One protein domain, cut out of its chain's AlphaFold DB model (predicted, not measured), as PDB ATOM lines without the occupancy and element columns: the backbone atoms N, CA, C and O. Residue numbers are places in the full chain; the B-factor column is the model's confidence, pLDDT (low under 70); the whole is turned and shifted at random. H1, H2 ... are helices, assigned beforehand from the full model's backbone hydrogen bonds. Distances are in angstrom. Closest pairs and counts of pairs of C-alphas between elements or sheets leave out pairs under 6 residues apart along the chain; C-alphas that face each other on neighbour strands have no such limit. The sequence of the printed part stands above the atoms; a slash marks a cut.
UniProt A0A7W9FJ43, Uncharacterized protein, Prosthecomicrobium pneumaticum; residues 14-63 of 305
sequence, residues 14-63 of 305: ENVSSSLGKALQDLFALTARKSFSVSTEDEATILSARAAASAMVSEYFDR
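This is residues 14 to 63 of the 305 residues of an uncharacterized protein of Prosthecomicrobium pneumaticum (UniProt A0A7W9FJ43). Two long helices, H1 and H2, make an open U: H1 runs out, residues 35 to 39 turn the chain, and H2 runs back in roughly the opposite direction, with an empty gap between the two. The helices do not pack on each other, and their slightly crossed lengths make the longest axis. The printed part has 50 residues with two named helices, in the order H1 then H2, and no named strand; the class is all helix. It is loose, with a radius of gyration of the C-alphas of 12.8 A, and elongated, with spans of 35 by 19 by 13 A.

H1, residues 14 to 34, has an N-to-C direction with components -0.35, -0.74 and 0.58 along x, y and z. A tight link of 5 residues joins it to H2, residues 40 to 63, with direction components 0.69, 0.67 and -0.27. H1 and H2 are apart, with no C-alpha of the one within 8 A of the other. Residues 21 to 27 of H1 and 40 to 56 of H2 are among those that stand free. In H2 every O i to N i+4 pair is within hydrogen-bond range; in H1 16 of 17 are.

H1 begins at C-alpha 14, (54.969, -30.566, 28.062), and measures 30.3 A from first to last C-alpha. H2 measures 35.0 A, from C-alpha 40 at (32.359, -41.504, 51.159) to C-alpha 63 at (58.279, -18.915, 44.478).

The two C-alphas farthest apart, those of Ser 39 and Arg 63, are 36.4 A apart. The C-alphas of Glu 14 and Arg 63, the first and last printed, are 20.4 A apart. The printed part has no cut. Its mean pLDDT is 87.0; residue 35 and residues 37 to 38, in the link, are under 70.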
ATOM      1  N   GLU A  14      54.731 -29.140  28.293       92.25
ATOM      2  CA  GLU A  14      54.969 -30.566  28.062       92.25
ATOM      3  C   GLU A  14      55.859 -31.194  29.147       92.25
ATOM      4  O   GLU A  14      55.490 -32.214  29.732       92.25
ATOM      5  N   ASN A  15      56.997 -30.569  29.470       90.62
ATOM      6  CA  ASN A  15      57.930 -31.088  30.474       90.62
ATOM      7  C   ASN A  15      57.307 -31.107  31.874       90.62
ATOM      8  O   ASN A  15      57.449 -32.091  32.611       90.62
ATOM      9  N   VAL A  16      56.597 -30.035  32.238       91.06
ATOM     10  CA  VAL A  16      55.912 -29.918  33.532       91.06
ATOM     11  C   VAL A  16      54.775 -30.934  33.632       91.06
ATOM     12  O   VAL A  16      54.693 -31.656  34.626       91.06
ATOM     13  N   SER A  17      53.937 -31.034  32.597       91.19
ATOM     14  CA  SER A  17      52.811 -31.971  32.534       91.19
ATOM     15  C   SER A  17      53.281 -33.423  32.615       91.19
ATOM     16  O   SER A  17      52.767 -34.190  33.426       91.19
ATOM     17  N   SER A  18      54.323 -33.787  31.863       92.12
ATOM     18  CA  SER A  18      54.922 -35.125  31.905       92.12
ATOM     19  C   SER A  18      55.462 -35.472  33.298       92.12
ATOM     20  O   SER A  18      55.163 -36.535  33.848       92.12
ATOM     21  N   SER A  19      56.197 -34.544  33.921       89.50
ATOM     22  CA  SER A  19      56.813 -34.760  35.237       89.50
ATOM     23  C   SER A  19      55.776 -34.885  36.359       89.50
ATOM     24  O   SER A  19      55.833 -35.825  37.153       89.50
ATOM     25  N   LEU A  20      54.806 -33.964  36.417       90.56
ATOM     26  CA  LEU A  20      53.723 -34.006  37.406       90.56
ATOM     27  C   LEU A  20      52.786 -35.192  37.157       90.56
ATOM     28  O   LEU A  20      52.394 -35.876  38.101       90.56
ATOM     29  N   GLY A  21      52.470 -35.467  35.890       91.94
ATOM     30  CA  GLY A  21      51.633 -36.589  35.480       91.94
ATOM     31  C   GLY A  21      52.201 -37.922  35.954       91.94
ATOM     32  O   GLY A  21      51.473 -38.705  36.560       91.94
ATOM     33  N   LYS A  22      53.509 -38.146  35.779       92.75
ATOM     34  CA  LYS A  22      54.183 -39.351  36.279       92.75
ATOM     35  C   LYS A  22      54.061 -39.495  37.799       92.75
ATOM     36  O   LYS A  22      53.677 -40.557  38.275       92.75
ATOM     37  N   ALA A  23      54.333 -38.432  38.560       89.31
ATOM     38  CA  ALA A  23      54.243 -38.476  40.021       89.31
ATOM     39  C   ALA A  23      52.821 -38.814  40.513       89.31
ATOM     40  O   ALA A  23      52.649 -39.609  41.438       89.31
ATOM     41  N   LEU A  24      51.796 -38.246  39.868       88.75
ATOM     42  CA  LEU A  24      50.394 -38.536  40.179       88.75
ATOM     43  C   LEU A  24      49.991 -39.964  39.780       88.75
ATOM     44  O   LEU A  24      49.276 -40.627  40.532       88.75
ATOM     45  N   GLN A  25      50.464 -40.460  38.632       89.56
ATOM     46  CA  GLN A  25      50.244 -41.844  38.194       89.56
ATOM     47  C   GLN A  25      50.875 -42.850  39.161       89.56
ATOM     48  O   GLN A  25      50.229 -43.838  39.513       89.56
ATOM     49  N   ASP A  26      52.098 -42.586  39.627       88.75
ATOM     50  CA  ASP A  26      52.796 -43.435  40.593       88.75
ATOM     51  C   ASP A  26      52.048 -43.476  41.938       88.75
ATOM     52  O   ASP A  26      51.834 -44.557  42.494       88.75
ATOM     53  N   LEU A  27      51.573 -42.322  42.429       85.44
ATOM     54  CA  LEU A  27      50.731 -42.242  43.629       85.44
ATOM     55  C   LEU A  27      49.459 -43.084  43.472       85.44
ATOM     56  O   LEU A  27      49.164 -43.922  44.326       85.44
ATOM     57  N   PHE A  28      48.742 -42.904  42.361       84.50
ATOM     58  CA  PHE A  28      47.509 -43.637  42.086       84.50
ATOM     59  C   PHE A  28      47.750 -45.148  41.985       84.50
ATOM     60  O   PHE A  28      47.010 -45.936  42.570       84.50
ATOM     61  N   ALA A  29      48.810 -45.575  41.292       85.81
ATOM     62  CA  ALA A  29      49.157 -46.987  41.154       85.81
ATOM     63  C   ALA A  29      49.489 -47.641  42.505       85.81
ATOM     64  O   ALA A  29      49.130 -48.801  42.733       85.81
ATOM     65  N   LEU A  30      50.154 -46.914  43.410       82.00
ATOM     66  CA  LEU A  30      50.467 -47.389  44.757       82.00
ATOM     67  C   LEU A  30      49.209 -47.566  45.610       82.00
ATOM     68  O   LEU A  30      49.073 -48.593  46.279       82.00
ATOM     69  N   THR A  31      48.287 -46.602  45.571       80.56
ATOM     70  CA  THR A  31      47.048 -46.659  46.357       80.56
ATOM     71  C   THR A  31      46.074 -47.690  45.797       80.56
ATOM     72  O   THR A  31      45.568 -48.514  46.561       80.56
ATOM     73  N   ALA A  32      45.889 -47.728  44.470       81.31
ATOM     74  CA  ALA A  32      45.012 -48.669  43.760       81.31
ATOM     75  C   ALA A  32      45.316 -50.137  44.093       81.31
ATOM     76  O   ALA A  32      44.409 -50.959  44.183       81.31
ATOM     77  N   ARG A  33      46.593 -50.473  44.301       76.69
ATOM     78  CA  ARG A  33      47.036 -51.849  44.572       76.69
ATOM     79  C   ARG A  33      46.961 -52.264  46.040       76.69
ATOM     80  O   ARG A  33      47.060 -53.456  46.309       76.69
ATOM     81  N   LYS A  34      46.868 -51.320  46.983       71.69
ATOM     82  CA  LYS A  34      47.039 -51.606  48.420       71.69
ATOM     83  C   LYS A  34      45.827 -51.276  49.285       71.69
ATOM     84  O   LYS A  34      45.589 -51.991  50.251       71.69
ATOM     85  N   SER A  35      45.114 -50.190  48.997       68.25
ATOM     86  CA  SER A  35      44.174 -49.614  49.970       68.25
ATOM     87  C   SER A  35      43.127 -48.687  49.353       68.25
ATOM     88  O   SER A  35      42.588 -47.833  50.050       68.25
ATOM     89  N   PHE A  36      42.859 -48.797  48.050       71.12
ATOM     90  CA  PHE A  36      41.878 -47.947  47.372       71.12
ATOM     91  C   PHE A  36      40.456 -48.417  47.694       71.12
ATOM     92  O   PHE A  36      39.822 -49.142  46.930       71.12
ATOM     93  N   SER A  37      40.009 -48.055  48.894       68.50
ATOM     94  CA  SER A  37      38.626 -48.154  49.340       68.50
ATOM     95  C   SER A  37      37.809 -47.007  48.728       68.50
ATOM     96  O   SER A  37      38.345 -45.953  48.389       68.50
ATOM     97  N   VAL A  38      36.513 -47.241  48.523       69.38
ATOM     98  CA  VAL A  38      35.581 -46.330  47.829       69.38
ATOM     99  C   VAL A  38      34.466 -45.847  48.760       69.38
ATOM    100  O   VAL A  38      33.315 -45.704  48.349       69.38
ATOM    101  N   SER A  39      34.782 -45.641  50.039       81.19
ATOM    102  CA  SER A  39      33.824 -45.047  50.972       81.19
ATOM    103  C   SER A  39      33.651 -43.547  50.703       81.19
ATOM    104  O   SER A  39      34.501 -42.897  50.094       81.19
ATOM    105  N   THR A  40      32.564 -42.962  51.201       81.06
ATOM    106  CA  THR A  40      32.359 -41.504  51.159       81.06
ATOM    107  C   THR A  40      33.423 -40.743  51.962       81.06
ATOM    108  O   THR A  40      33.748 -39.604  51.631       81.06
ATOM    109  N   GLU A  41      33.999 -41.367  52.995       83.50
ATOM    110  CA  GLU A  41      35.127 -40.814  53.758       83.50
ATOM    111  C   GLU A  41      36.423 -40.800  52.929       83.50
ATOM    112  O   GLU A  41      37.182 -39.824  52.970       83.50
ATOM    113  N   ASP A  42      36.648 -41.833  52.109       83.56
ATOM    114  CA  ASP A  42      37.774 -41.885  51.171       83.56
ATOM    115  C   ASP A  42      37.629 -40.818  50.074       83.56
ATOM    116  O   ASP A  42      38.602 -40.141  49.738       83.56
ATOM    117  N   GLU A  43      36.414 -40.594  49.560       86.31
ATOM    118  CA  GLU A  43      36.137 -39.528  48.587       86.31
ATOM    119  C   GLU A  43      36.450 -38.137  49.162       86.31
ATOM    120  O   GLU A  43      37.163 -37.347  48.535       86.31
ATOM    121  N   ALA A  44      35.995 -37.850  50.387       88.19
ATOM    122  CA  ALA A  44      36.309 -36.596  51.073       88.19
ATOM    123  C   ALA A  44      37.825 -36.423  51.292       88.19
ATOM    124  O   ALA A  44      38.367 -35.330  51.096       88.19
ATOM    125  N   THR A  45      38.524 -37.509  51.632       88.00
ATOM    126  CA  THR A  45      39.985 -37.521  51.794       88.00
ATOM    127  C   THR A  45      40.702 -37.224  50.476       88.00
ATOM    128  O   THR A  45      41.610 -36.390  50.446       88.00
ATOM    129  N   ILE A  46      40.269 -37.830  49.365       87.62
ATOM    130  CA  ILE A  46      40.815 -37.572  48.022       87.62
ATOM    131  C   ILE A  46      40.603 -36.108  47.620       87.62
ATOM    132  O   ILE A  46      41.529 -35.467  47.116       87.62
ATOM    133  N   LEU A  47      39.413 -35.550  47.862       90.69
ATOM    134  CA  LEU A  47      39.117 -34.145  47.562       90.69
ATOM    135  C   LEU A  47      39.982 -33.185  48.394       90.69
ATOM    136  O   LEU A  47      40.519 -32.219  47.845       90.69
ATOM    137  N   SER A  48      40.170 -33.472  49.685       91.94
ATOM    138  CA  SER A  48      41.062 -32.701  50.559       91.94
ATOM    139  C   SER A  48      42.520 -32.769  50.085       91.94
ATOM    140  O   SER A  48      43.172 -31.734  49.919       91.94
ATOM    141  N   ALA A  49      43.012 -33.970  49.762       90.25
ATOM    142  CA  ALA A  49      44.362 -34.179  49.244       90.25
ATOM    143  C   ALA A  49      44.586 -33.468  47.900       90.25
ATOM    144  O   ALA A  49      45.633 -32.851  47.706       90.25
ATOM    145  N   ARG A  50      43.596 -33.479  46.996       92.25
ATOM    146  CA  ARG A  50      43.630 -32.710  45.741       92.25
ATOM    147  C   ARG A  50      43.794 -31.217  46.018       92.25
ATOM    148  O   ARG A  50      44.661 -30.594  45.413       92.25
ATOM    149  N   ALA A  51      42.983 -30.650  46.913       94.69
ATOM    150  CA  ALA A  51      43.057 -29.228  47.246       94.69
ATOM    151  C   ALA A  51      44.431 -28.856  47.832       94.69
ATOM    152  O   ALA A  51      45.041 -27.879  47.394       94.69
ATOM    153  N   ALA A  52      44.951 -29.671  48.754       93.31
ATOM    154  CA  ALA A  52      46.274 -29.477  49.343       93.31
ATOM    155  C   ALA A  52      47.404 -29.590  48.303       93.31
ATOM    156  O   ALA A  52      48.300 -28.746  48.275       93.31
ATOM    157  N   ALA A  53      47.348 -30.584  47.412       91.56
ATOM    158  CA  ALA A  53      48.327 -30.760  46.341       91.56
ATOM    159  C   ALA A  53      48.305 -29.588  45.350       91.56
ATOM    160  O   ALA A  53      49.361 -29.069  44.996       91.56
ATOM    161  N   SER A  54      47.118 -29.127  44.937       93.12
ATOM    162  CA  SER A  54      46.987 -27.948  44.074       93.12
ATOM    163  C   SER A  54      47.574 -26.699  44.731       93.12
ATOM    164  O   SER A  54      48.367 -26.009  44.096       93.12
ATOM    165  N   ALA A  55      47.256 -26.445  46.005       93.75
ATOM    166  CA  ALA A  55      47.818 -25.317  46.744       93.75
ATOM    167  C   ALA A  55      49.348 -25.399  46.836       93.75
ATOM    168  O   ALA A  55      50.033 -24.416  46.561       93.75
ATOM    169  N   MET A  56      49.888 -26.581  47.150       91.06
ATOM    170  CA  MET A  56      51.329 -26.815  47.209       91.06
ATOM    171  C   MET A  56      51.998 -26.531  45.858       91.06
ATOM    172  O   MET A  56      52.968 -25.782  45.809       91.06
ATOM    173  N   VAL A  57      51.474 -27.083  44.759       91.94
ATOM    174  CA  VAL A  57      52.027 -26.871  43.412       91.94
ATOM    175  C   VAL A  57      52.027 -25.387  43.047       91.94
ATOM    176  O   VAL A  57      53.073 -24.873  42.646       91.94
ATOM    177  N   SER A  58      50.903 -24.687  43.231       93.69
ATOM    178  CA  SER A  58      50.812 -23.243  42.979       93.69
ATOM    179  C   SER A  58      51.868 -22.467  43.762       93.69
ATOM    180  O   SER A  58      52.606 -21.672  43.190       93.69
ATOM    181  N   GLU A  59      52.025 -22.777  45.046       91.75
ATOM    182  CA  GLU A  59      52.978 -22.101  45.919       91.75
ATOM    183  C   GLU A  59      54.445 -22.278  45.476       91.75
ATOM    184  O   GLU A  59      55.257 -21.353  45.588       91.75
ATOM    185  N   TYR A  60      54.804 -23.459  44.961       90.88
ATOM    186  CA  TYR A  60      56.131 -23.699  44.388       90.88
ATOM    187  C   TYR A  60      56.359 -22.871  43.119       90.88
ATOM    188  O   TYR A  60      57.422 -22.259  42.982       90.88
ATOM    189  N   PHE A  61      55.378 -22.813  42.215       91.88
ATOM    190  CA  PHE A  61      55.480 -21.997  41.003       91.88
ATOM    191  C   PHE A  61      55.571 -20.503  41.324       91.88
ATOM    192  O   PHE A  61      56.424 -19.821  40.756       91.88
ATOM    193  N   ASP A  62      54.789 -20.010  42.284       93.81
ATOM    194  CA  ASP A  62      54.850 -18.615  42.723       93.81
ATOM    195  C   ASP A  62      56.256 -18.251  43.226       93.81
ATOM    196  O   ASP A  62      56.832 -17.241  42.808       93.81
ATOM    197  N   ARG A  63      56.880 -19.110  44.048       92.31
ATOM    198  CA  ARG A  63      58.279 -18.915  44.478       92.31
ATOM    199  C   ARG A  63      59.260 -18.925  43.312       92.31
ATOM    200  O   ARG A  63      60.167 -18.094  43.287       92.31
TER     201      ARG A  63